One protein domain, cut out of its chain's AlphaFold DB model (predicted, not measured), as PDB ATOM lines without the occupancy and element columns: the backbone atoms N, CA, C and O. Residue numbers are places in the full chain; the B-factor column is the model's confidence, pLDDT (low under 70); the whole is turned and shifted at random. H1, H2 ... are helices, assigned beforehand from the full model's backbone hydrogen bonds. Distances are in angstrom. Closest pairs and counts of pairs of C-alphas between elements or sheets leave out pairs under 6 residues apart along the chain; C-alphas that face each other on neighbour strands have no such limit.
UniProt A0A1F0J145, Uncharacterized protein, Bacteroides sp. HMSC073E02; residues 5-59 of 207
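This is residues 5 to 59 of the 207 residues of an uncharacterized protein of Bacteroides sp. HMSC073E02 (UniProt A0A1F0J145). One long straight helix, H2, forms the backbone of a loose, open shape, with a shorter helix, H1, set crosswise near its first end so that the two make an open corner. The link between the helices swings out as a loop, and beyond the far end of H2 the tail, residues 48 to 59, folds back in a small hairpin-like turn. The printed part has 55 residues with two named helices, H1 then H2 along the chain, no named strand, and the class all helix. It is only just loose, close to extended, with a radius of gyration of the C-alphas of 14.8 A, and flat, spanning 39 by 30 by 13 A.

H2, residues 30 to 47, is the longest helix. H1, residues 9 to 18, is close to H2 but not clearly touching it; their closest C-alphas, those of Met 18 and Phe 30, are 7.6 A apart. Their lines are about perpendicular, at 88 degrees, and their centres are 22.3 A apart. Residues 51 to 52 pair with residues 57 to 58, antiparallel, in stretches too short to be named strands. In H1 and H2 every O i to N i+4 pair is within hydrogen-bond range.

H2 measures 25.5 A from C-alpha 30 at (36.538, -35.421, -43.062) to C-alpha 47 at (15.061, -46.276, -34.584). H1 begins with C-alpha 9 at (52.345, -40.439, -36.606) and is 14.4 A long from first to last C-alpha.

The two C-alphas farthest apart are those of Asp 10 and Glu 49, at 40.6 A. Residues 5 to 14, of which 9 to 14 belong to H1, stand free. The link from H1 to H2 is long, with 11 residues. The printed part has no cut. Its mean pLDDT is 92.7, and no printed residue is under 70.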
ATOM      1  N   SER A   5      44.556 -42.895 -32.771       89.25
ATOM      2  CA  SER A   5      45.828 -42.866 -32.033       89.25
ATOM      3  C   SER A   5      46.721 -44.083 -32.302       89.25
ATOM      4  O   SER A   5      47.911 -44.040 -31.998       89.25
ATOM      5  N   GLY A   6      46.172 -45.153 -32.885       90.38
ATOM      6  CA  GLY A   6      46.910 -46.348 -33.287       90.38
ATOM      7  C   GLY A   6      47.562 -46.276 -34.670       90.38
ATOM      8  O   GLY A   6      48.270 -47.216 -35.029       90.38
ATOM      9  N   LEU A   7      47.318 -45.219 -35.454       89.38
ATOM     10  CA  LEU A   7      47.920 -45.037 -36.779       89.38
ATOM     11  C   LEU A   7      49.362 -44.495 -36.675       89.38
ATOM     12  O   LEU A   7      49.680 -43.816 -35.699       89.38
ATOM     13  N   PRO A   8      50.239 -44.724 -37.672       95.12
ATOM     14  CA  PRO A   8      51.526 -44.029 -37.780       95.12
ATOM     15  C   PRO A   8      51.404 -42.503 -37.633       95.12
ATOM     16  O   PRO A   8      50.449 -41.899 -38.126       95.12
ATOM     17  N   VAL A   9      52.382 -41.874 -36.968       94.06
ATOM     18  CA  VAL A   9      52.345 -40.439 -36.606       94.06
ATOM     19  C   VAL A   9      52.176 -39.535 -37.828       94.06
ATOM     20  O   VAL A   9      51.395 -38.585 -37.774       94.06
ATOM     21  N   ASP A  10      52.838 -39.852 -38.941       93.50
ATOM     22  CA  ASP A  10      52.747 -39.052 -40.166       93.50
ATOM     23  C   ASP A  10      51.330 -39.048 -40.752       93.50
ATOM     24  O   ASP A  10      50.831 -38.002 -41.168       93.50
ATOM     25  N   TYR A  11      50.620 -40.179 -40.684       89.94
ATOM     26  CA  TYR A  11      49.219 -40.258 -41.103       89.94
ATOM     27  C   TYR A  11      48.297 -39.501 -40.151       89.94
ATOM     28  O   TYR A  11      47.404 -38.787 -40.605       89.94
ATOM     29  N   GLN A  12      48.535 -39.585 -38.838       92.00
ATOM     30  CA  GLN A  12      47.781 -38.776 -37.877       92.00
ATOM     31  C   GLN A  12      47.958 -37.278 -38.155       92.00
ATOM     32  O   GLN A  12      46.993 -36.517 -38.090       92.00
ATOM     33  N   LYS A  13      49.183 -36.844 -38.473       92.88
ATOM     34  CA  LYS A  13      49.488 -35.446 -38.786       92.88
ATOM     35  C   LYS A  13      48.786 -34.992 -40.065       92.88
ATOM     36  O   LYS A  13      48.154 -33.940 -40.042       92.88
ATOM     37  N   ALA A  14      48.839 -35.793 -41.128       87.88
ATOM     38  CA  ALA A  14      48.165 -35.491 -42.390       87.88
ATOM     39  C   ALA A  14      46.642 -35.355 -42.212       87.88
ATOM     40  O   ALA A  14      46.057 -34.353 -42.619       87.88
ATOM     41  N   VAL A  15      46.003 -36.307 -41.518       86.88
ATOM     42  CA  VAL A  15      44.555 -36.258 -41.245       86.88
ATOM     43  C   VAL A  15      44.188 -35.039 -40.395       86.88
ATOM     44  O   VAL A  15      43.217 -34.361 -40.708       86.88
ATOM     45  N   LYS A  16      44.978 -34.702 -39.363       89.06
ATOM     46  CA  LYS A  16      44.740 -33.496 -38.545       89.06
ATOM     47  C   LYS A  16      44.844 -32.205 -39.356       89.06
ATOM     48  O   LYS A  16      44.078 -31.283 -39.110       89.06
ATOM     49  N   GLN A  17      45.783 -32.126 -40.297       90.44
ATOM     50  CA  GLN A  17      45.972 -30.938 -41.134       90.44
ATOM     51  C   GLN A  17      44.843 -30.740 -42.148       90.44
ATOM     52  O   GLN A  17      44.534 -29.606 -42.495       90.44
ATOM     53  N   MET A  18      44.237 -31.830 -42.623       87.25
ATOM     54  CA  MET A  18      43.221 -31.798 -43.679       87.25
ATOM     55  C   MET A  18      41.797 -32.062 -43.172       87.25
ATOM     56  O   MET A  18      40.870 -32.089 -43.975       87.25
ATOM     57  N   GLY A  19      41.609 -32.263 -41.865       87.75
ATOM     58  CA  GLY A  19      40.354 -32.749 -41.284       87.75
ATOM     59  C   GLY A  19      39.129 -31.892 -41.614       87.75
ATOM     60  O   GLY A  19      38.041 -32.432 -41.821       87.75
ATOM     61  N   ASP A  20      39.325 -30.576 -41.732       92.00
ATOM     62  CA  ASP A  20      38.276 -29.600 -42.055       92.00
ATOM     63  C   ASP A  20      38.330 -29.077 -43.497       92.00
ATOM     64  O   ASP A  20      37.488 -28.273 -43.897       92.00
ATOM     65  N   SER A  21      39.268 -29.563 -44.310       93.88
ATOM     66  CA  SER A  21      39.297 -29.253 -45.738       93.88
ATOM     67  C   SER A  21      38.128 -29.931 -46.450       93.88
ATOM     68  O   SER A  21      37.849 -31.109 -46.222       93.88
ATOM     69  N   LEU A  22      37.455 -29.189 -47.330       93.44
ATOM     70  CA  LEU A  22      36.336 -29.721 -48.103       93.44
ATOM     71  C   LEU A  22      36.819 -30.698 -49.178       93.44
ATOM     72  O   LEU A  22      37.807 -30.437 -49.870       93.44
ATOM     73  N   PHE A  23      36.088 -31.796 -49.368       89.88
ATOM     74  CA  PHE A  23      36.271 -32.643 -50.541       89.88
ATOM     75  C   PHE A  23      35.776 -31.911 -51.790       89.88
ATOM     76  O   PHE A  23      34.741 -31.235 -51.756       89.88
ATOM     77  N   LEU A  24      36.504 -32.072 -52.899       90.00
ATOM     78  CA  LEU A  24      36.172 -31.455 -54.183       90.00
ATOM     79  C   LEU A  24      34.713 -31.736 -54.563       90.00
ATOM     80  O   LEU A  24      34.254 -32.872 -54.491       90.00
ATOM     81  N   HIS A  25      34.002 -30.685 -54.979       90.69
ATOM     82  CA  HIS A  25      32.588 -30.724 -55.372       90.69
ATOM     83  C   HIS A  25      31.602 -31.139 -54.266       90.69
ATOM     84  O   HIS A  25      30.470 -31.516 -54.562       90.69
ATOM     85  N   THR A  26      31.988 -31.029 -52.992       90.62
ATOM     86  CA  THR A  26      31.091 -31.284 -51.856       90.62
ATOM     87  C   THR A  26      31.142 -30.153 -50.832       90.62
ATOM     88  O   THR A  26      32.087 -29.369 -50.785       90.62
ATOM     89  N   SER A  27      30.138 -30.107 -49.957       91.69
ATOM     90  CA  SER A  27      30.148 -29.291 -48.739       91.69
ATOM     91  C   SER A  27      30.645 -30.065 -47.507       91.69
ATOM     92  O   SER A  27      30.378 -29.650 -46.381       91.69
ATOM     93  N   TYR A  28      31.293 -31.221 -47.700       91.88
ATOM     94  CA  TYR A  28      31.751 -32.096 -46.620       91.88
ATOM     95  C   TYR A  28      33.264 -32.006 -46.427       91.88
ATOM     96  O   TYR A  28      34.017 -31.979 -47.397       91.88
ATOM     97  N   SER A  29      33.695 -32.032 -45.169       94.31
ATOM     98  CA  SER A  29      35.066 -32.314 -44.745       94.31
ATOM     99  C   SER A  29      35.159 -33.715 -44.136       94.31
ATOM    100  O   SER A  29      34.143 -34.387 -43.923       94.31
ATOM    101  N   PHE A  30      36.370 -34.171 -43.806       89.88
ATOM    102  CA  PHE A  30      36.538 -35.421 -43.062       89.88
ATOM    103  C   PHE A  30      35.812 -35.369 -41.708       89.88
ATOM    104  O   PHE A  30      35.049 -36.281 -41.391       89.88
ATOM    105  N   HIS A  31      35.968 -34.293 -40.929       91.75
ATOM    106  CA  HIS A  31      35.280 -34.160 -39.642       91.75
ATOM    107  C   HIS A  31      33.759 -34.075 -39.788       91.75
ATOM    108  O   HIS A  31      33.048 -34.688 -38.989       91.75
ATOM    109  N   SER A  32      33.237 -33.372 -40.802       94.25
ATOM    110  CA  SER A  32      31.787 -33.320 -41.013       94.25
ATOM    111  C   SER A  32      31.235 -34.684 -41.427       94.25
ATOM    112  O   SER A  32      30.161 -35.064 -40.966       94.25
ATOM    113  N   ALA A  33      31.982 -35.461 -42.218       91.62
ATOM    114  CA  ALA A  33      31.620 -36.829 -42.571       91.62
ATOM    115  C   ALA A  33      31.633 -37.758 -41.345       91.62
ATOM    116  O   ALA A  33      30.679 -38.508 -41.137       91.62
ATOM    117  N   VAL A  34      32.664 -37.677 -40.491       90.38
ATOM    118  CA  VAL A  34      32.745 -38.445 -39.232       90.38
ATOM    119  C   VAL A  34      31.582 -38.099 -38.304       90.38
ATOM    120  O   VAL A  34      30.898 -39.001 -37.821       90.38
ATOM    121  N   LYS A  35      31.319 -36.803 -38.093       93.12
ATOM    122  CA  LYS A  35      30.188 -36.326 -37.290       93.12
ATOM    123  C   LYS A  35      28.870 -36.870 -37.837       93.12
ATOM    124  O   LYS A  35      28.105 -37.468 -37.087       93.12
ATOM    125  N   ARG A  36      28.637 -36.728 -39.143       94.94
ATOM    126  CA  ARG A  36      27.393 -37.169 -39.778       94.94
ATOM    127  C   ARG A  36      27.206 -38.685 -39.718       94.94
ATOM    128  O   ARG A  36      26.096 -39.159 -39.517       94.94
ATOM    129  N   THR A  37      28.294 -39.444 -39.837       94.44
ATOM    130  CA  THR A  37      28.283 -40.906 -39.684       94.44
ATOM    131  C   THR A  37      27.882 -41.305 -38.266       94.44
ATOM    132  O   THR A  37      27.090 -42.229 -38.094       94.44
ATOM    133  N   MET A  38      28.388 -40.599 -37.250       92.31
ATOM    134  CA  MET A  38      28.002 -40.837 -35.858       92.31
ATOM    135  C   MET A  38      26.533 -40.489 -35.608       92.31
ATOM    136  O   MET A  38      25.834 -41.283 -34.988       92.31
ATOM    137  N   GLU A  39      26.055 -39.355 -36.132       94.88
ATOM    138  CA  GLU A  39      24.636 -38.971 -36.069       94.88
ATOM    139  C   GLU A  39      23.747 -40.066 -36.677       94.88
ATOM    140  O   GLU A  39      22.854 -40.569 -36.004       94.88
ATOM    141  N   TYR A  40      24.055 -40.535 -37.893       96.88
ATOM    142  CA  TYR A  40      23.287 -41.616 -38.521       96.88
ATOM    143  C   TYR A  40      23.343 -42.925 -37.735       96.88
ATOM    144  O   TYR A  40      22.332 -43.611 -37.619       96.88
ATOM    145  N   ALA A  41      24.502 -43.289 -37.183       94.38
ATOM    146  CA  ALA A  41      24.615 -44.489 -36.362       94.38
ATOM    147  C   ALA A  41      23.731 -44.391 -35.109       94.38
ATOM    148  O   ALA A  41      23.035 -45.348 -34.776       94.38
ATOM    149  N   GLN A  42      23.723 -43.236 -34.440       95.12
ATOM    150  CA  GLN A  42      22.876 -42.981 -33.274       95.12
ATOM    151  C   GLN A  42      21.387 -43.013 -33.636       95.12
ATOM    152  O   GLN A  42      20.615 -43.675 -32.940       95.12
ATOM    153  N   ASP A  43      21.001 -42.384 -34.747       96.56
ATOM    154  CA  ASP A  43      19.627 -42.401 -35.254       96.56
ATOM    155  C   ASP A  43      19.164 -43.831 -35.551       96.56
ATOM    156  O   ASP A  43      18.096 -44.239 -35.097       96.56
ATOM    157  N   ILE A  44      19.983 -44.628 -36.247       95.31
ATOM    158  CA  ILE A  44      19.683 -46.034 -36.557       95.31
ATOM    159  C   ILE A  44      19.534 -46.854 -35.273       95.31
ATOM    160  O   ILE A  44      18.623 -47.676 -35.178       95.31
ATOM    161  N   ILE A  45      20.397 -46.640 -34.275       95.56
ATOM    162  CA  ILE A  45      20.305 -47.331 -32.982       95.56
ATOM    163  C   ILE A  45      18.964 -47.018 -32.312       95.56
ATOM    164  O   ILE A  45      18.272 -47.947 -31.904       95.56
ATOM    165  N   ILE A  46      18.575 -45.743 -32.233       95.38
ATOM    166  CA  ILE A  46      17.317 -45.313 -31.602       95.38
ATOM    167  C   ILE A  46      16.100 -45.835 -32.378       95.38
ATOM    168  O   ILE A  46      15.161 -46.347 -31.772       95.38
ATOM    169  N   GLN A  47      16.124 -45.756 -33.712       95.38
ATOM    170  CA  GLN A  47      15.061 -46.276 -34.584       95.38
ATOM    171  C   GLN A  47      14.833 -47.780 -34.408       95.38
ATOM    172  O   GLN A  47      13.727 -48.261 -34.623       95.38
ATOM    173  N   ASN A  48      15.868 -48.513 -33.999       93.81
ATOM    174  CA  ASN A  48      15.819 -49.949 -33.751       93.81
ATOM    175  C   ASN A  48      15.759 -50.280 -32.255       93.81
ATOM    176  O   ASN A  48      16.308 -51.290 -31.819       93.81
ATOM    177  N   GLU A  49      15.110 -49.411 -31.473       95.62
ATOM    178  CA  GLU A  49      14.820 -49.599 -30.042       95.62
ATOM    179  C   GLU A  49      16.068 -49.700 -29.142       95.62
ATOM    180  O   GLU A  49      15.991 -50.056 -27.962       95.62
ATOM    181  N   GLY A  50      17.236 -49.354 -29.681       95.62
ATOM    182  CA  GLY A  50      18.463 -49.180 -28.927       95.62
ATOM    183  C   GLY A  50      18.473 -47.890 -28.110       95.62
ATOM    184  O   GLY A  50      17.549 -47.076 -28.144       95.62
ATOM    185  N   LYS A  51      19.549 -47.686 -27.348       96.69
ATOM    186  CA  LYS A  51      19.747 -46.476 -26.536       96.69
ATOM    187  C   LYS A  51      21.136 -45.909 -26.753       96.69
ATOM    188  O   LYS A  51      22.112 -46.652 -26.783       96.69
ATOM    189  N   VAL A  52      21.221 -44.588 -26.841       95.62
ATOM    190  CA  VAL A  52      22.482 -43.847 -26.888       95.62
ATOM    191  C   VAL A  52      22.647 -43.122 -25.558       95.62
ATOM    192  O   VAL A  52      21.786 -42.339 -25.166       95.62
ATOM    193  N   MET A  53      23.732 -43.408 -24.850       94.88
ATOM    194  CA  MET A  53      24.137 -42.736 -23.614       94.88
ATOM    195  C   MET A  53      25.487 -42.049 -23.843       94.88
ATOM    196  O   MET A  53      26.110 -42.208 -24.889       94.88
ATOM    197  N   GLU A  54      25.963 -41.279 -22.865       90.56
ATOM    198  CA  GLU A  54      27.158 -40.437 -23.027       90.56
ATOM    199  C   GLU A  54      28.422 -41.226 -23.422       90.56
ATOM    200  O   GLU A  54      29.236 -40.749 -24.211       90.56
ATOM    201  N   LYS A  55      28.595 -42.438 -22.881       91.06
ATOM    202  CA  LYS A  55      29.809 -43.258 -23.064       91.06
ATOM    203  C   LYS A  55      29.546 -44.644 -23.637       91.06
ATOM    204  O   LYS A  55      30.490 -45.390 -23.888       91.06
ATOM    205  N   GLU A  56      28.285 -44.999 -23.822       93.69
ATOM    206  CA  GLU A  56      27.883 -46.335 -24.231       93.69
ATOM    207  C   GLU A  56      26.636 -46.284 -25.108       93.69
ATOM    208  O   GLU A  56      25.816 -45.370 -25.029       93.69
ATOM    209  N   VAL A  57      26.507 -47.295 -25.957       94.44
ATOM    210  CA  VAL A  57      25.317 -47.526 -26.765       94.44
ATOM    211  C   VAL A  57      24.803 -48.924 -26.470       94.44
ATOM    212  O   VAL A  57      25.575 -49.879 -26.391       94.44
ATOM    213  N   MET A  58      23.493 -49.049 -26.313       96.00
ATOM    214  CA  MET A  58      22.818 -50.336 -26.286       96.00
ATOM    215  C   MET A  58      22.203 -50.572 -27.652       96.00
ATOM    216  O   MET A  58      21.333 -49.820 -28.082       96.00
ATOM    217  N   ILE A  59      22.662 -51.619 -28.325       95.50
ATOM    218  CA  ILE A  59      22.160 -52.023 -29.634       95.50
ATOM    219  C   ILE A  59      21.275 -53.242 -29.415       95.50
ATOM    220  O   ILE A  59      21.735 -54.262 -28.897       95.50
TER     221      ILE A  59